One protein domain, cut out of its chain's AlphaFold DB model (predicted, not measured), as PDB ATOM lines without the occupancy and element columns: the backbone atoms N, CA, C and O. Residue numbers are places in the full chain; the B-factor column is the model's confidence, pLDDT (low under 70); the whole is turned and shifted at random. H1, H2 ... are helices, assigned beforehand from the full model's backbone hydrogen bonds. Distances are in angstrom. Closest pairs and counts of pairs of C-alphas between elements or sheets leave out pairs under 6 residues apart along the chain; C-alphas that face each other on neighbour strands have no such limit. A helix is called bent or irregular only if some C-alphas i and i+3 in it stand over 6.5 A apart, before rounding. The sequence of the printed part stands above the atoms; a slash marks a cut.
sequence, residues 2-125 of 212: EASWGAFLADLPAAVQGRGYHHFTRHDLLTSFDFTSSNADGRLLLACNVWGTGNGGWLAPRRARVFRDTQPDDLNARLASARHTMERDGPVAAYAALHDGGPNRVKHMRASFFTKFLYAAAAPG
ATOM      1  N   GLU A   2     -36.524   5.930  14.024       48.94
ATOM      2  CA  GLU A   2     -35.470   5.374  13.176       48.94
ATOM      3  C   GLU A   2     -36.083   4.963  11.839       48.94
ATOM      4  O   GLU A   2     -37.165   4.370  11.796       48.94
ATOM      5  N   ALA A   3     -35.429   5.339  10.744       55.72
ATOM      6  CA  ALA A   3     -35.881   4.962   9.418       55.72
ATOM      7  C   ALA A   3     -35.903   3.430   9.321       55.72
ATOM      8  O   ALA A   3     -34.885   2.769   9.527       55.72
ATOM      9  N   SER A   4     -37.078   2.878   9.011       70.12
ATOM     10  CA  SER A   4     -37.260   1.458   8.699       70.12
ATOM     11  C   SER A   4     -36.191   0.986   7.708       70.12
ATOM     12  O   SER A   4     -35.886   1.695   6.747       70.12
ATOM     13  N   TRP A   5     -35.680  -0.237   7.893       67.81
ATOM     14  CA  TRP A   5     -34.754  -0.920   6.977       67.81
ATOM     15  C   TRP A   5     -35.118  -0.761   5.496       67.81
ATOM     16  O   TRP A   5     -34.240  -0.683   4.642       67.81
ATOM     17  N   GLY A   6     -36.417  -0.727   5.196       69.75
ATOM     18  CA  GLY A   6     -36.952  -0.656   3.841       69.75
ATOM     19  C   GLY A   6     -37.332   0.739   3.359       69.75
ATOM     20  O   GLY A   6     -37.902   0.821   2.279       69.75
ATOM     21  N   ALA A   7     -37.062   1.817   4.106       73.88
ATOM     22  CA  ALA A   7     -37.485   3.167   3.712       73.88
ATOM     23  C   ALA A   7     -36.992   3.537   2.301       73.88
ATOM     24  O   ALA A   7     -37.766   4.025   1.489       73.88
ATOM     25  N   PHE A   8     -35.753   3.163   1.971       75.75
ATOM     26  CA  PHE A   8     -35.156   3.406   0.653       75.75
ATOM     27  C   PHE A   8     -35.843   2.666  -0.501       75.75
ATOM     28  O   PHE A   8     -35.664   3.033  -1.656       75.75
ATOM     29  N   LEU A   9     -36.612   1.607  -0.217       74.69
ATOM     30  CA  LEU A   9     -37.336   0.871  -1.255       74.69
ATOM     31  C   LEU A   9     -38.491   1.697  -1.831       74.69
ATOM     32  O   LEU A   9     -38.875   1.459  -2.973       74.69
ATOM     33  N   ALA A  10     -39.029   2.648  -1.061       75.31
ATOM     34  CA  ALA A  10     -40.087   3.547  -1.517       75.31
ATOM     35  C   ALA A  10     -39.591   4.544  -2.579       75.31
ATOM     36  O   ALA A  10     -40.376   4.973  -3.420       75.31
ATOM     37  N   ASP A  11     -38.291   4.849  -2.570       74.56
ATOM     38  CA  ASP A  11     -37.663   5.821  -3.470       74.56
ATOM     39  C   ASP A  11     -37.146   5.183  -4.773       74.56
ATOM     40  O   ASP A  11     -36.578   5.866  -5.627       74.56
ATOM     41  N   LEU A  12     -37.322   3.867  -4.952       74.31
ATOM     42  CA  LEU A  12     -36.863   3.173  -6.154       74.31
ATOM     43  C   LEU A  12     -37.669   3.590  -7.398       74.31
ATOM     44  O   LEU A  12     -38.868   3.862  -7.300       74.31
ATOM     45  N   PRO A  13     -37.079   3.568  -8.606       71.44
ATOM     46  CA  PRO A  13     -37.821   3.843  -9.831       71.44
ATOM     47  C   PRO A  13     -38.962   2.841 -10.040       71.44
ATOM     48  O   PRO A  13     -38.786   1.629  -9.868       71.44
ATOM     49  N   ALA A  14     -40.131   3.331 -10.458       75.44
ATOM     50  CA  ALA A  14     -41.229   2.466 -10.875       75.44
ATOM     51  C   ALA A  14     -40.779   1.568 -12.039       75.44
ATOM     52  O   ALA A  14     -40.126   2.022 -12.982       75.44
ATOM     53  N   ALA A  15     -41.128   0.283 -12.000       72.38
ATOM     54  CA  ALA A  15     -40.844  -0.605 -13.118       72.38
ATOM     55  C   ALA A  15     -41.704  -0.204 -14.330       72.38
ATOM     56  O   ALA A  15     -42.904   0.023 -14.194       72.38
ATOM     57  N   VAL A  16     -41.107  -0.187 -15.527       62.38
ATOM     58  CA  VAL A  16     -41.720   0.292 -16.790       62.38
ATOM     59  C   VAL A  16     -43.033  -0.433 -17.154       62.38
ATOM     60  O   VAL A  16     -43.845   0.087 -17.910       62.38
ATOM     61  N   GLN A  17     -43.281  -1.617 -16.586       64.94
ATOM     62  CA  GLN A  17     -44.533  -2.384 -16.727       64.94
ATOM     63  C   GLN A  17     -45.122  -2.812 -15.364       64.94
ATOM     64  O   GLN A  17     -45.877  -3.782 -15.260       64.94
ATOM     65  N   GLY A  18     -44.719  -2.140 -14.285       54.56
ATOM     66  CA  GLY A  18     -44.955  -2.557 -12.910       54.56
ATOM     67  C   GLY A  18     -46.366  -2.239 -12.440       54.56
ATOM     68  O   GLY A  18     -46.727  -1.080 -12.286       54.56
ATOM     69  N   ARG A  19     -47.139  -3.278 -12.116       66.00
ATOM     70  CA  ARG A  19     -48.394  -3.211 -11.341       66.00
ATOM     71  C   ARG A  19     -48.142  -2.712  -9.898       66.00
ATOM     72  O   ARG A  19     -48.381  -3.455  -8.954       66.00
ATOM     73  N   GLY A  20     -47.579  -1.511  -9.735       69.75
ATOM     74  CA  GLY A  20     -47.104  -0.968  -8.454       69.75
ATOM     75  C   GLY A  20     -45.755  -1.523  -7.971       69.75
ATOM     76  O   GLY A  20     -45.436  -1.392  -6.797       69.75
ATOM     77  N   TYR A  21     -44.969  -2.165  -8.846       74.00
ATOM     78  CA  TYR A  21     -43.638  -2.692  -8.510       74.00
ATOM     79  C   TYR A  21     -42.527  -1.728  -8.928       74.00
ATOM     80  O   TYR A  21     -42.632  -1.067  -9.962       74.00
ATOM     81  N   HIS A  22     -41.434  -1.727  -8.168       78.38
ATOM     82  CA  HIS A  22     -40.225  -0.958  -8.455       78.38
ATOM     83  C   HIS A  22     -39.144  -1.843  -9.085       78.38
ATOM     84  O   HIS A  22     -39.112  -3.056  -8.855       78.38
ATOM     85  N   HIS A  23     -38.274  -1.252  -9.902       78.12
ATOM     86  CA  HIS A  23     -37.153  -1.952 -10.523       78.12
ATOM     87  C   HIS A  23     -35.876  -1.766  -9.699       78.12
ATOM     88  O   HIS A  23     -35.616  -0.676  -9.197       78.12
ATOM     89  N   PHE A  24     -35.084  -2.832  -9.566       82.06
ATOM     90  CA  PHE A  24     -33.825  -2.798  -8.829       82.06
ATOM     91  C   PHE A  24     -32.770  -3.658  -9.533       82.06
ATOM     92  O   PHE A  24     -32.876  -4.888  -9.592       82.06
ATOM     93  N   THR A  25     -31.772  -3.001 -10.113       84.19
ATOM     94  CA  THR A  25     -30.699  -3.620 -10.892       84.19
ATOM     95  C   THR A  25     -29.466  -3.921 -10.050       84.19
ATOM     96  O   THR A  25     -29.306  -3.467  -8.920       84.19
ATOM     97  N   ARG A  26     -28.535  -4.673 -10.651       85.88
ATOM     98  CA  ARG A  26     -27.184  -4.831 -10.105       85.88
ATOM     99  C   ARG A  26     -26.433  -3.495 -10.055       85.88
ATOM    100  O   ARG A  26     -25.633  -3.320  -9.152       85.88
ATOM    101  N   HIS A  27     -26.688  -2.574 -10.988       83.50
ATOM    102  CA  HIS A  27     -26.091  -1.240 -10.949       83.50
ATOM    103  C   HIS A  27     -26.597  -0.459  -9.730       83.50
ATOM    104  O   HIS A  27     -25.781  -0.003  -8.942       83.50
ATOM    105  N   ASP A  28     -27.917  -0.433  -9.509       83.75
ATOM    106  CA  ASP A  28     -28.527   0.246  -8.355       83.75
ATOM    107  C   ASP A  28     -27.974  -0.302  -7.029       83.75
ATOM    108  O   ASP A  28     -27.636   0.463  -6.129       83.75
ATOM    109  N   LEU A  29     -27.794  -1.625  -6.924       85.38
ATOM    110  CA  LEU A  29     -27.170  -2.260  -5.758       85.38
ATOM    111  C   LEU A  29     -25.752  -1.742  -5.465       85.38
ATOM    112  O   LEU A  29     -25.361  -1.698  -4.303       85.38
ATOM    113  N   LEU A  30     -24.979  -1.395  -6.493       84.75
ATOM    114  CA  LEU A  30     -23.572  -1.014  -6.357       84.75
ATOM    115  C   LEU A  30     -23.363   0.493  -6.169       84.75
ATOM    116  O   LEU A  30     -22.300   0.889  -5.700       84.75
ATOM    117  N   THR A  31     -24.344   1.323  -6.529       79.75
ATOM    118  CA  THR A  31     -24.215   2.791  -6.518       79.75
ATOM    119  C   THR A  31     -25.125   3.493  -5.510       79.75
ATOM    120  O   THR A  31     -24.906   4.662  -5.213       79.75
ATOM    121  N   SER A  32     -26.131   2.808  -4.952       73.69
ATOM    122  CA  SER A  32     -27.177   3.453  -4.133       73.69
ATOM    123  C   SER A  32     -26.927   3.437  -2.619       73.69
ATOM    124  O   SER A  32     -27.813   3.828  -1.857       73.69
ATOM    125  N   PHE A  33     -25.772   2.951  -2.152       75.69
ATOM    126  CA  PHE A  33     -25.519   2.754  -0.720       75.69
ATOM    127  C   PHE A  33     -24.475   3.719  -0.177       75.69
ATOM    128  O   PHE A  33     -23.314   3.692  -0.571       75.69
ATOM    129  N   ASP A  34     -24.914   4.522   0.790       72.62
ATOM    130  CA  ASP A  34     -24.059   5.343   1.633       72.62
ATOM    131  C   ASP A  34     -23.839   4.649   2.989       72.62
ATOM    132  O   ASP A  34     -24.777   4.434   3.770       72.62
ATOM    133  N   PHE A  35     -22.579   4.299   3.264       72.00
ATOM    134  CA  PHE A  35     -22.156   3.643   4.501       72.00
ATOM    135  C   PHE A  35     -22.021   4.593   5.703       72.00
ATOM    136  O   PHE A  35     -21.657   4.140   6.786       72.00
ATOM    137  N   THR A  36     -22.335   5.885   5.558       71.81
ATOM    138  CA  THR A  36     -22.331   6.847   6.679       71.81
ATOM    139  C   THR A  36     -23.496   6.643   7.655       71.81
ATOM    140  O   THR A  36     -23.435   7.092   8.800       71.81
ATOM    141  N   SER A  37     -24.563   5.955   7.230       75.69
ATOM    142  CA  SER A  37     -25.736   5.692   8.071       75.69
ATOM    143  C   SER A  37     -25.520   4.523   9.038       75.69
ATOM    144  O   SER A  37     -24.942   3.496   8.684       75.69
ATOM    145  N   SER A  38     -26.049   4.637  10.263       74.81
ATOM    146  CA  SER A  38     -25.888   3.622  11.319       74.81
ATOM    147  C   SER A  38     -26.490   2.256  10.976       74.81
ATOM    148  O   SER A  38     -26.142   1.276  11.621       74.81
ATOM    149  N   ASN A  39     -27.364   2.171   9.968       81.62
ATOM    150  CA  ASN A  39     -28.005   0.942   9.500       81.62
ATOM    151  C   ASN A  39     -27.626   0.567   8.051       81.62
ATOM    152  O   ASN A  39     -28.344  -0.195   7.397       81.62
ATOM    153  N   ALA A  40     -26.527   1.114   7.520       86.50
ATOM    154  CA  ALA A  40     -26.154   0.938   6.119       86.50
ATOM    155  C   ALA A  40     -25.968  -0.535   5.720       86.50
ATOM    156  O   ALA A  40     -26.478  -0.968   4.687       86.50
ATOM    157  N   ASP A  41     -25.288  -1.324   6.553       90.94
ATOM    158  CA  ASP A  41     -24.933  -2.706   6.230       90.94
ATOM    159  C   ASP A  41     -26.168  -3.626   6.188       90.94
ATOM    160  O   ASP A  41     -26.320  -4.443   5.274       90.94
ATOM    161  N   GLY A  42     -27.118  -3.471   7.115       90.31
ATOM    162  CA  GLY A  42     -28.368  -4.232   7.031       90.31
ATOM    163  C   GLY A  42     -29.313  -3.738   5.921       90.31
ATOM    164  O   GLY A  42     -30.014  -4.560   5.321       90.31
ATOM    165  N   ARG A  43     -29.287  -2.443   5.555       88.62
ATOM    166  CA  ARG A  43     -29.982  -1.932   4.353       88.62
ATOM    167  C   ARG A  43     -29.397  -2.540   3.081       88.62
ATOM    168  O   ARG A  43     -30.157  -2.966   2.211       88.62
ATOM    169  N   LEU A  44     -28.073  -2.659   3.006       90.50
ATOM    170  CA  LEU A  44     -27.388  -3.331   1.907       90.50
ATOM    171  C   LEU A  44     -27.798  -4.805   1.816       90.50
ATOM    172  O   LEU A  44     -28.139  -5.291   0.738       90.50
ATOM    173  N   LEU A  45     -27.861  -5.520   2.946       92.38
ATOM    174  CA  LEU A  45     -28.364  -6.894   2.953       92.38
ATOM    175  C   LEU A  45     -29.815  -6.975   2.455       92.38
ATOM    176  O   LEU A  45     -30.155  -7.906   1.716       92.38
ATOM    177  N   LEU A  46     -30.684  -6.035   2.838       89.69
ATOM    178  CA  LEU A  46     -32.063  -5.998   2.342       89.69
ATOM    179  C   LEU A  46     -32.089  -5.810   0.823       89.69
ATOM    180  O   LEU A  46     -32.793  -6.544   0.130       89.69
ATOM    181  N   ALA A  47     -31.259  -4.916   0.298       88.81
ATOM    182  CA  ALA A  47     -31.104  -4.698  -1.133       88.81
ATOM    183  C   ALA A  47     -30.622  -5.954  -1.870       88.81
ATOM    184  O   ALA A  47     -31.211  -6.349  -2.877       88.81
ATOM    185  N   CYS A  48     -29.627  -6.661  -1.324       90.56
ATOM    186  CA  CYS A  48     -29.184  -7.952  -1.850       90.56
ATOM    187  C   CYS A  48     -30.310  -8.999  -1.843       90.56
ATOM    188  O   CYS A  48     -30.378  -9.835  -2.748       90.56
ATOM    189  N   ASN A  49     -31.195  -8.976  -0.841       88.06
ATOM    190  CA  ASN A  49     -32.354  -9.865  -0.781       88.06
ATOM    191  C   ASN A  49     -33.400  -9.515  -1.840       88.06
ATOM    192  O   ASN A  49     -33.902 -10.427  -2.498       88.06
ATOM    193  N   VAL A  50     -33.711  -8.231  -2.028       85.44
ATOM    194  CA  VAL A  50     -34.639  -7.757  -3.066       85.44
ATOM    195  C   VAL A  50     -34.103  -8.131  -4.447       85.44
ATOM    196  O   VAL A  50     -34.758  -8.875  -5.179       85.44
ATOM    197  N   TRP A  51     -32.859  -7.748  -4.748       87.12
ATOM    198  CA  TRP A  51     -32.180  -8.074  -6.002       87.12
ATOM    199  C   TRP A  51     -32.105  -9.589  -6.252       87.12
ATOM    200  O   TRP A  51     -32.523 -10.089  -7.296       87.12
ATOM    201  N   GLY A  52     -31.632 -10.355  -5.266       83.88
ATOM    202  CA  GLY A  52     -31.450 -11.803  -5.380       83.88
ATOM    203  C   GLY A  52     -32.751 -12.617  -5.380       83.88
ATOM    204  O   GLY A  52     -32.712 -13.839  -5.555       83.88
ATOM    205  N   THR A  53     -33.912 -12.001  -5.131       81.12
ATOM    206  CA  THR A  53     -35.232 -12.654  -5.262       81.12
ATOM    207  C   THR A  53     -35.736 -12.647  -6.688       81.12
ATOM    208  O   THR A  53     -36.378 -13.618  -7.099       81.12
ATOM    209  N   GLY A  54     -35.364 -11.633  -7.468       76.25
ATOM    210  CA  GLY A  54     -35.915 -11.446  -8.800       76.25
ATOM    211  C   GLY A  54     -37.446 -11.437  -8.769       76.25
ATOM    212  O   GLY A  54     -38.075 -11.144  -7.753       76.25
ATOM    213  N   ASN A  55     -38.060 -11.825  -9.883       69.19
ATOM    214  CA  ASN A  55     -39.505 -11.664 -10.084       69.19
ATOM    215  C   ASN A  55     -40.367 -12.710  -9.342       69.19
ATOM    216  O   ASN A  55     -41.593 -12.651  -9.390       69.19
ATOM    217  N   GLY A  56     -39.749 -13.691  -8.673       65.12
ATOM    218  CA  GLY A  56     -40.432 -14.771  -7.957       65.12
ATOM    219  C   GLY A  56     -40.525 -14.499  -6.456       65.12
ATOM    220  O   GLY A  56     -39.705 -14.992  -5.685       65.12
ATOM    221  N   GLY A  57     -41.546 -13.756  -6.019       63.72
ATOM    222  CA  GLY A  57     -41.719 -13.335  -4.618       63.72
ATOM    223  C   GLY A  57     -41.976 -14.456  -3.594       63.72
ATOM    224  O   GLY A  57     -41.920 -14.211  -2.393       63.72
ATOM    225  N   TRP A  58     -42.202 -15.699  -4.028       66.56
ATOM    226  CA  TRP A  58     -42.558 -16.834  -3.158       66.56
ATOM    227  C   TRP A  58     -41.545 -17.134  -2.046       66.56
ATOM    228  O   TRP A  58     -41.912 -17.619  -0.978       66.56
ATOM    229  N   LEU A  59     -40.259 -16.847  -2.271       74.81
ATOM    230  CA  LEU A  59     -39.213 -17.076  -1.270       74.81
ATOM    231  C   LEU A  59     -38.970 -15.868  -0.354       74.81
ATOM    232  O   LEU A  59     -38.199 -16.001   0.599       74.81
ATOM    233  N   ALA A  60     -39.620 -14.726  -0.602       78.62
ATOM    234  CA  ALA A  60     -39.421 -13.504   0.174       78.62
ATOM    235  C   ALA A  60     -39.719 -13.695   1.675       78.62
ATOM    236  O   ALA A  60     -38.849 -13.347   2.474       78.62
ATOM    237  N   PRO A  61     -40.820 -14.357   2.106       80.44
ATOM    238  CA  PRO A  61     -41.070 -14.580   3.534       80.44
ATOM    239  C   PRO A  61     -39.979 -15.421   4.207       80.44
ATOM    240  O   PRO A  61     -39.586 -15.165   5.343       80.44
ATOM    241  N   ARG A  62     -39.440 -16.422   3.495       82.56
ATOM    242  CA  ARG A  62     -38.364 -17.281   4.013       82.56
ATOM    243  C   ARG A  62     -37.070 -16.492   4.223       82.56
ATOM    244  O   ARG A  62     -36.351 -16.771   5.182       82.56
ATOM    245  N   ARG A  63     -36.782 -15.559   3.315       84.31
ATOM    246  CA  ARG A  63     -35.592 -14.697   3.316       84.31
ATOM    247  C   ARG A  63     -35.709 -13.572   4.344       84.31
ATOM    248  O   ARG A  63     -34.747 -13.308   5.052       84.31
ATOM    249  N   ALA A  64     -36.910 -13.024   4.530       85.75
ATOM    250  CA  ALA A  64     -37.206 -11.986   5.518       85.75
ATOM    251  C   ALA A  64     -36.953 -12.420   6.975       85.75
ATOM    252  O   ALA A  64     -36.779 -11.574   7.849       85.75
ATOM    253  N   ARG A  65     -36.872 -13.731   7.249       90.19
ATOM    254  CA  ARG A  65     -36.571 -14.259   8.591       90.19
ATOM    255  C   ARG A  65     -35.249 -13.766   9.163       90.19
ATOM    256  O   ARG A  65     -35.150 -13.670  10.375       90.19
ATOM    257  N   VAL A  66     -34.268 -13.431   8.321       91.50
ATOM    258  CA  VAL A  66     -33.008 -12.841   8.800       91.50
ATOM    259  C   VAL A  66     -33.256 -11.527   9.552       91.50
ATOM    260  O   VAL A  66     -32.685 -11.330  10.617       91.50
ATOM    261  N   PHE A  67     -34.172 -10.690   9.052       89.94
ATOM    262  CA  PHE A  67     -34.528  -9.393   9.637       89.94
ATOM    263  C   PHE A  67     -35.546  -9.512  10.772       89.94
ATOM    264  O   PHE A  67     -35.547  -8.702  11.687       89.94
ATOM    265  N   ARG A  68     -36.436 -10.508  10.709       89.56
ATOM    266  CA  ARG A  68     -37.448 -10.738  11.748       89.56
ATOM    267  C   ARG A  68     -36.852 -11.374  13.005       89.56
ATOM    268  O   ARG A  68     -37.260 -11.037  14.108       89.56
ATOM    269  N   ASP A  69     -35.931 -12.322  12.826       91.69
ATOM    270  CA  ASP A  69     -35.439 -13.186  13.907       91.69
ATOM    271  C   ASP A  69     -34.067 -12.742  14.453       91.69
ATOM    272  O   ASP A  69     -33.521 -13.418  15.326       91.69
ATOM    273  N   THR A  70     -33.512 -11.634  13.951       90.69
ATOM    274  CA  THR A  70     -32.257 -11.023  14.426       90.69
ATOM    275  C   THR A  70     -32.539  -9.580  14.820       90.69
ATOM    276  O   THR A  70     -33.202  -8.866  14.071       90.69
ATOM    277  N   GLN A  71     -32.047  -9.146  15.983       90.75
ATOM    278  CA  GLN A  71     -32.223  -7.758  16.414       90.75
ATOM    279  C   GLN A  71     -31.528  -6.800  15.434       90.75
ATOM    280  O   GLN A  71     -30.412  -7.110  15.009       90.75
ATOM    281  N   PRO A  72     -32.147  -5.657  15.080       89.19
ATOM    282  CA  PRO A  72     -31.596  -4.717  14.111       89.19
ATOM    283  C   PRO A  72     -30.131  -4.324  14.353       89.19
ATOM    284  O   PRO A  72     -29.306  -4.458  13.446       89.19
ATOM    285  N   ASP A  73     -29.797  -3.921  15.579       90.31
ATOM    286  CA  ASP A  73     -28.445  -3.476  15.935       90.31
ATOM    287  C   ASP A  73     -27.424  -4.616  15.870       90.31
ATOM    288  O   ASP A  73     -26.323  -4.433  15.354       90.31
ATOM    289  N   ASP A  74     -27.800  -5.816  16.326       93.00
ATOM    290  CA  ASP A  74     -26.948  -7.012  16.251       93.00
ATOM    291  C   ASP A  74     -26.715  -7.433  14.792       93.00
ATOM    292  O   ASP A  74     -25.584  -7.730  14.405       93.00
ATOM    293  N   LEU A  75     -27.756  -7.397  13.952       93.56
ATOM    294  CA  LEU A  75     -27.628  -7.667  12.520       93.56
ATOM    295  C   LEU A  75     -26.659  -6.679  11.868       93.56
ATOM    296  O   LEU A  75     -25.749  -7.099  11.152       93.56
ATOM    297  N   ASN A  76     -26.832  -5.381  12.126       92.88
ATOM    298  CA  ASN A  76     -25.962  -4.365  11.553       92.88
ATOM    299  C   ASN A  76     -24.518  -4.515  12.037       92.88
ATOM    300  O   ASN A  76     -23.604  -4.510  11.221       92.88
ATOM    301  N   ALA A  77     -24.308  -4.716  13.342       94.25
ATOM    302  CA  ALA A  77     -22.981  -4.878  13.927       94.25
ATOM    303  C   ALA A  77     -22.231  -6.084  13.338       94.25
ATOM    304  O   ALA A  77     -21.053  -5.969  12.990       94.25
ATOM    305  N   ARG A  78     -22.907  -7.228  13.155       96.69
ATOM    306  CA  ARG A  78     -22.318  -8.425  12.524       96.69
ATOM    307  C   ARG A  78     -21.915  -8.175  11.074       96.69
ATOM    308  O   ARG A  78     -20.831  -8.584  10.660       96.69
ATOM    309  N   LEU A  79     -22.774  -7.510  10.303       95.88
ATOM    310  CA  LEU A  79     -22.513  -7.212   8.894       95.88
ATOM    311  C   LEU A  79     -21.401  -6.168   8.729       95.88
ATOM    312  O   LEU A  79     -20.489  -6.387   7.935       95.88
ATOM    313  N   ALA A  80     -21.412  -5.105   9.536       94.75
ATOM    314  CA  ALA A  80     -20.354  -4.099   9.575       94.75
ATOM    315  C   ALA A  80     -19.001  -4.717   9.966       94.75
ATOM    316  O   ALA A  80     -17.985  -4.457   9.326       94.75
ATOM    317  N   SER A  81     -18.987  -5.608  10.965       96.25
ATOM    318  CA  SER A  81     -17.796  -6.372  11.362       96.25
ATOM    319  C   SER A  81     -17.271  -7.250  10.217       96.25
ATOM    320  O   SER A  81     -16.067  -7.286   9.949       96.25
ATOM    321  N   ALA A  82     -18.159  -7.919   9.474       96.38
ATOM    322  CA  ALA A  82     -17.772  -8.702   8.304       96.38
ATOM    323  C   ALA A  82     -17.246  -7.833   7.149       96.38
ATOM    324  O   ALA A  82     -16.277  -8.221   6.500       96.38
ATOM    325  N   ARG A  83     -17.824  -6.648   6.912       94.31
ATOM    326  CA  ARG A  83     -17.302  -5.677   5.939       94.31
ATOM    327  C   ARG A  83     -15.926  -5.151   6.351       94.31
ATOM    328  O   ARG A  83     -15.020  -5.134   5.529       94.31
ATOM    329  N   HIS A  84     -15.715  -4.825   7.623       94.38
ATOM    330  CA  HIS A  84     -14.391  -4.427   8.106       94.38
ATOM    331  C   HIS A  84     -13.359  -5.557   7.946       94.38
ATOM    332  O   HIS A  84     -12.228  -5.329   7.520       94.38
ATOM    333  N   THR A  85     -13.769  -6.804   8.206       96.75
ATOM    334  CA  THR A  85     -12.942  -7.992   7.937       96.75
ATOM    335  C   THR A  85     -12.626  -8.123   6.443       96.75
ATOM    336  O   THR A  85     -11.495  -8.422   6.080       96.75
ATOM    337  N   MET A  86     -13.593  -7.854   5.557       94.00
ATOM    338  CA  MET A  86     -13.388  -7.842   4.101       94.00
ATOM    339  C   MET A  86     -12.348  -6.800   3.693       94.00
ATOM    340  O   MET A  86     -11.467  -7.092   2.888       94.00
ATOM    341  N   GLU A  87     -12.442  -5.590   4.244       91.44
ATOM    342  CA  GLU A  87     -11.511  -4.500   3.963       91.44
ATOM    343  C   GLU A  87     -10.085  -4.879   4.384       91.44
ATOM    344  O   GLU A  87      -9.184  -4.832   3.539       91.44
ATOM    345  N   ARG A  88      -9.917  -5.325   5.637       94.69
ATOM    346  CA  ARG A  88      -8.623  -5.603   6.279       94.69
ATOM    347  C   ARG A  88      -7.978  -6.921   5.844       94.69
ATOM    348  O   ARG A  88      -6.812  -6.931   5.467       94.69
ATOM    349  N   ASP A  89      -8.739  -8.010   5.889       96.19
ATOM    350  CA  ASP A  89      -8.233  -9.387   5.786       96.19
ATOM    351  C   ASP A  89      -8.677 -10.080   4.481       96.19
ATOM    352  O   ASP A  89      -8.209 -11.167   4.143       96.19
ATOM    353  N   GLY A  90      -9.571  -9.447   3.715       94.94
ATOM    354  CA  GLY A  90     -10.007  -9.913   2.403       94.94
ATOM    355  C   GLY A  90     -11.266 -10.794   2.398       94.94
ATOM    356  O   GLY A  90     -11.857 -11.108   3.438       94.94
ATOM    357  N   PRO A  91     -11.710 -11.207   1.196       96.44
ATOM    358  CA  PRO A  91     -13.018 -11.831   0.993       96.44
ATOM    359  C   PRO A  91     -13.179 -13.200   1.638       96.44
ATOM    360  O   PRO A  91     -14.270 -13.520   2.109       96.44
ATOM    361  N   VAL A  92     -12.113 -13.994   1.708       97.81
ATOM    362  CA  VAL A  92     -12.158 -15.322   2.335       97.81
ATOM    363  C   VAL A  92     -12.325 -15.208   3.851       97.81
ATOM    364  O   VAL A  92     -13.143 -15.922   4.429       97.81
ATOM    365  N   ALA A  93     -11.628 -14.268   4.496       98.00
ATOM    366  CA  ALA A  93     -11.758 -14.029   5.932       98.00
ATOM    367  C   ALA A  93     -13.163 -13.522   6.296       98.00
ATOM    368  O   ALA A  93     -13.790 -14.021   7.231       98.00
ATOM    369  N   ALA A  94     -13.710 -12.593   5.508       97.62
ATOM    370  CA  ALA A  94     -15.075 -12.107   5.692       97.62
ATOM    371  C   ALA A  94     -16.133 -13.196   5.455       97.62
ATOM    372  O   ALA A  94     -17.118 -13.278   6.190       97.62
ATOM    373  N   TYR A  95     -15.914 -14.063   4.459       97.50
ATOM    374  CA  TYR A  95     -16.738 -15.249   4.240       97.50
ATOM    375  C   TYR A  95     -16.722 -16.147   5.477       97.50
ATOM    376  O   TYR A  95     -17.784 -16.499   5.984       97.50
ATOM    377  N   ALA A  96     -15.534 -16.485   5.990       97.69
ATOM    378  CA  ALA A  96     -15.376 -17.321   7.177       97.69
ATOM    379  C   ALA A  96     -16.057 -16.705   8.407       97.69
ATOM    380  O   ALA A  96     -16.693 -17.418   9.181       97.69
ATOM    381  N   ALA A  97     -16.003 -15.377   8.551       97.94
ATOM    382  CA  ALA A  97     -16.659 -14.674   9.645       97.94
ATOM    383  C   ALA A  97     -18.193 -14.817   9.624       97.94
ATOM    384  O   ALA A  97     -18.804 -14.916  10.688       97.94
ATOM    385  N   LEU A  98     -18.809 -14.836   8.435       96.75
ATOM    386  CA  LEU A  98     -20.261 -14.984   8.241       96.75
ATOM    387  C   LEU A  98     -20.723 -16.447   8.132       96.75
ATOM    388  O   LEU A  98     -21.919 -16.721   8.272       96.75
ATOM    389  N   HIS A  99     -19.803 -17.373   7.859       95.75
ATOM    390  CA  HIS A  99     -20.081 -18.797   7.707       95.75
ATOM    391  C   HIS A  99     -20.515 -19.450   9.033       95.75
ATOM    392  O   HIS A  99     -20.371 -18.882  10.119       95.75
ATOM    393  N   ASP A 100     -21.076 -20.660   8.957       90.94
ATOM    394  CA  ASP A 100     -21.449 -21.414  10.151       90.94
ATOM    395  C   ASP A 100     -20.222 -21.655  11.051       90.94
ATOM    396  O   ASP A 100     -19.165 -22.072  10.589       90.94
ATOM    397  N   GLY A 101     -20.362 -21.349  12.347       89.69
ATOM    398  CA  GLY A 101     -19.260 -21.362  13.318       89.69
ATOM    399  C   GLY A 101     -18.441 -20.064  13.390       89.69
ATOM    400  O   GLY A 101     -17.655 -19.908  14.321       89.69
ATOM    401  N   GLY A 102     -18.647 -19.119  12.468       95.31
ATOM    402  CA  GLY A 102     -17.966 -17.825  12.462       95.31
ATOM    403  C   GLY A 102     -18.513 -16.823  13.494       95.31
ATOM    404  O   GLY A 102     -19.691 -16.889  13.868       95.31
ATOM    405  N   PRO A 103     -17.692 -15.850  13.941       96.31
ATOM    406  CA  PRO A 103     -18.073 -14.860  14.957       96.31
ATOM    407  C   PRO A 103     -19.237 -13.950  14.533       96.31
ATOM    408  O   PRO A 103     -20.031 -13.524  15.374       96.31
ATOM    409  N   ASN A 104     -19.386 -13.694  13.231       97.00
ATOM    410  CA  ASN A 104     -20.410 -12.813  12.669       97.00
ATOM    411  C   ASN A 104     -21.582 -13.588  12.053       97.00
ATOM    412  O   ASN A 104     -22.389 -13.009  11.329       97.00
ATOM    413  N   ARG A 105     -21.711 -14.889  12.337       95.44
ATOM    414  CA  ARG A 105     -22.809 -15.713  11.824       95.44
ATOM    415  C   ARG A 105     -24.166 -15.065  12.114       95.44
ATOM    416  O   ARG A 105     -24.468 -14.721  13.258       95.44
ATOM    417  N   VAL A 106     -25.008 -14.991  11.084       93.88
ATOM    418  CA  VAL A 106     -26.384 -14.491  11.175       93.88
ATOM    419  C   VAL A 106     -27.365 -15.631  10.908       93.88
ATOM    420  O   VAL A 106     -27.289 -16.336   9.899       93.88
ATOM    421  N   LYS A 107     -28.334 -15.819  11.809       91.12
ATOM    422  CA  LYS A 107     -29.346 -16.872  11.675       91.12
ATOM    423  C   LYS A 107     -30.165 -16.672  10.394       91.12
ATOM    424  O   LYS A 107     -30.551 -15.564  10.048       91.12
ATOM    425  N   HIS A 108     -30.465 -17.767   9.693       90.19
ATOM    426  CA  HIS A 108     -31.231 -17.783   8.434       90.19
ATOM    427  C   HIS A 108     -30.557 -17.117   7.222       90.19
ATOM    428  O   HIS A 108     -31.083 -17.246   6.112       90.19
ATOM    429  N   MET A 109     -29.390 -16.495   7.391       90.38
ATOM    430  CA  MET A 109     -28.593 -15.966   6.293       90.38
ATOM    431  C   MET A 109     -27.832 -17.110   5.621       90.38
ATOM    432  O   MET A 109     -27.004 -17.779   6.229       90.38
ATOM    433  N   ARG A 110     -28.158 -17.387   4.360       86.94
ATOM    434  CA  ARG A 110     -27.497 -18.446   3.582       86.94
ATOM    435  C   ARG A 110     -26.246 -17.909   2.894       86.94
ATOM    436  O   ARG A 110     -26.219 -16.736   2.522       86.94
ATOM    437  N   ALA A 111     -25.302 -18.806   2.609       86.50
ATOM    438  CA  ALA A 111     -24.073 -18.506   1.870       86.50
ATOM    439  C   ALA A 111     -24.299 -17.683   0.602       86.50
ATOM    440  O   ALA A 111     -23.690 -16.633   0.437       86.50
ATOM    441  N   SER A 112     -25.278 -18.059  -0.220       89.00
ATOM    442  CA  SER A 112     -25.588 -17.338  -1.457       89.00
ATOM    443  C   SER A 112     -26.071 -15.895  -1.273       89.00
ATOM    444  O   SER A 112     -26.017 -15.125  -2.233       89.00
ATOM    445  N   PHE A 113     -26.572 -15.524  -0.089       87.69
ATOM    446  CA  PHE A 113     -26.971 -14.149   0.232       87.69
ATOM    447  C   PHE A 113     -25.839 -13.375   0.874       87.69
ATOM    448  O   PHE A 113     -25.632 -12.219   0.516       87.69
ATOM    449  N   PHE A 114     -25.077 -14.000   1.771       90.12
ATOM    450  CA  PHE A 114     -23.948 -13.292   2.347       90.12
ATOM    451  C   PHE A 114     -22.834 -13.055   1.327       90.12
ATOM    452  O   PHE A 114     -22.239 -11.992   1.357       90.12
ATOM    453  N   THR A 115     -22.624 -13.923   0.327       95.31
ATOM    454  CA  THR A 115     -21.693 -13.603  -0.771       95.31
ATOM    455  C   THR A 115     -22.185 -12.447  -1.643       95.31
ATOM    456  O   THR A 115     -21.370 -11.730  -2.205       95.31
ATOM    457  N   LYS A 116     -23.507 -12.239  -1.763       94.12
ATOM    458  CA  LYS A 116     -24.071 -11.063  -2.453       94.12
ATOM    459  C   LYS A 116     -23.840  -9.786  -1.648       94.12
ATOM    460  O   LYS A 116     -23.454  -8.780  -2.231       94.12
ATOM    461  N   PHE A 117     -24.011  -9.861  -0.326       94.69
ATOM    462  CA  PHE A 117     -23.632  -8.781   0.584       94.69
ATOM    463  C   PHE A 117     -22.140  -8.455   0.453       94.69
ATOM    464  O   PHE A 117     -21.804  -7.315   0.178       94.69
ATOM    465  N   LEU A 118     -21.258  -9.456   0.544       95.12
ATOM    466  CA  LEU A 118     -19.811  -9.275   0.404       95.12
ATOM    467  C   LEU A 118     -19.413  -8.704  -0.965       95.12
ATOM    468  O   LEU A 118     -18.553  -7.834  -1.027       95.12
ATOM    469  N   TYR A 119     -20.050  -9.158  -2.051       94.44
ATOM    470  CA  TYR A 119     -19.850  -8.615  -3.398       94.44
ATOM    471  C   TYR A 119     -20.151  -7.114  -3.461       94.44
ATOM    472  O   TYR A 119     -19.339  -6.353  -3.981       94.44
ATOM    473  N   ALA A 120     -21.295  -6.691  -2.920       91.75
ATOM    474  CA  ALA A 120     -21.701  -5.291  -2.953       91.75
ATOM    475  C   ALA A 120     -20.920  -4.430  -1.944       91.75
ATOM    476  O   ALA A 120     -20.524  -3.320  -2.269       91.75
ATOM    477  N   ALA A 121     -20.626  -4.962  -0.756       90.25
ATOM    478  CA  ALA A 121     -19.834  -4.287   0.273       90.25
ATOM    479  C   ALA A 121     -18.368  -4.079  -0.144       90.25
ATOM    480  O   ALA A 121     -17.692  -3.210   0.393       90.25
ATOM    481  N   ALA A 122     -17.871  -4.877  -1.093       88.12
ATOM    482  CA  ALA A 122     -16.537  -4.726  -1.662       88.12
ATOM    483  C   ALA A 122     -16.469  -3.705  -2.817       88.12
ATOM    484  O   ALA A 122     -15.394  -3.543  -3.395       88.12
ATOM    485  N   ALA A 123     -17.584  -3.060  -3.181       82.81
ATOM    486  CA  ALA A 123     -17.625  -2.050  -4.229       82.81
ATOM    487  C   ALA A 123     -17.422  -0.642  -3.632       82.81
ATOM    488  O   ALA A 123     -18.207  -0.255  -2.766       82.81
ATOM    489  N   PRO A 124     -16.432   0.159  -4.073       64.00
ATOM    490  CA  PRO A 124     -16.137   1.473  -3.492       64.00
ATOM    491  C   PRO A 124     -17.155   2.591  -3.810       64.00
ATOM    492  O   PRO A 124     -16.802   3.764  -3.793       64.00
ATOM    493  N   GLY A 125     -18.415   2.279  -4.129       63.94
ATOM    494  CA  GLY A 125     -19.420   3.276  -4.542       63.94
ATOM    495  C   GLY A 125     -19.162   3.917  -5.917       63.94
ATOM    496  O   GLY A 125     -20.047   4.564  -6.468       63.94
TER     497      GLY A 125
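This is residues 2 to 125 of the 212 residues of an uncharacterized protein of Cellulomonas aerilata (UniProt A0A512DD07). A group of short helices is built round H2 in the middle, with H6 crossing H2 and packed between it and a helical hairpin made of H4 and H5. H1 packs alongside H2, H3 folds back after H2, and the first part of H4 meets the beginning of H2 at nearly a right angle, while a long loop, residues 2 to 25, reaches away at one end. The printed part has 124 residues with six named helices, H1 to H6 in chain order, and no named strand; the class is all helix. It is compact, with a radius of gyration of the C-alphas of 14.1 A and spans of 43 by 29 by 28 A.

The longest helix, H4, residues 72 to 89, touches H5, residues 91 to 98, as a hairpin at a shallow tilt of 26 degrees, opposite ways; the closest C-alphas are those of Met 86 and Ala 94, 4.9 A apart, and H4 touches H5 with residues 82 to 86 alone. H6, residues 111 to 121, touches H5 at a steep tilt of 55 degrees, with the C-alphas of Leu 98 and Phe 114 closest at 7.2 A. H4 and H6 only just touch, with 3 pairs of C-alphas within 8 A, the closest those of Arg 83 and Ala 121 at 6.4 A. The hub is H2, residues 40 to 53, which touches H6 at a steep tilt of 55 degrees, the C-alphas of Leu 45 and Phe 117 being closest at 5.6 A. H2 touches H4 with residues 40 to 42 alone, about perpendicular at 89 degrees, closest at the C-alphas of Gly 42 and Asn 76, 5.1 A. H1, residues 26 to 31, forms a hairpin with H2 at a shallow tilt of 14 degrees; the closest C-alphas are those of Leu 29 and Ala 47, 6.5 A. H3, residues 57 to 68, forms a hairpin with H2 at 19 degrees but only just touches it, with 3 pairs within 8 A, the closest C-alphas being those of Thr 53 and Ala 60 at 6.9 A. H1 and H3 are apart. The helix packing is part aligned, part crossed: 3 of 7 touching pairs are at a shallow tilt. In H1, H2, H4 and H5 every O i to N i+4 pair is within hydrogen-bond range; in H6 it is 6 of 7, and in H3 3 of 8, beside 6 of 9 O i to N i+3 pairs.

H1 begins at C-alpha 26 (-27.184, -4.831, -10.105). H4 runs 25.2 A, from C-alpha 72 (-31.596, -4.717, 14.111); H2 runs 19.9 A, H3 17.1 A, H6 14.9 A, H5 10.7 A and H1 8.9 A. H3 is irregular, with C-alphas 58 and 61 7.2 A apart. H6 ends at C-alpha 121 (-19.834, -4.287, 0.273).

The C-alphas of Arg 19 and Asp 89 are the two farthest apart, 44.1 A. The printed part has no cut, and the link from H5 to H6, 12 residues, is long. Mean pLDDT of the printed part is 84.5; residues 2 to 3, 5 to 6, 16 to 20, 55 to 58 and 124 to 125 are under 70.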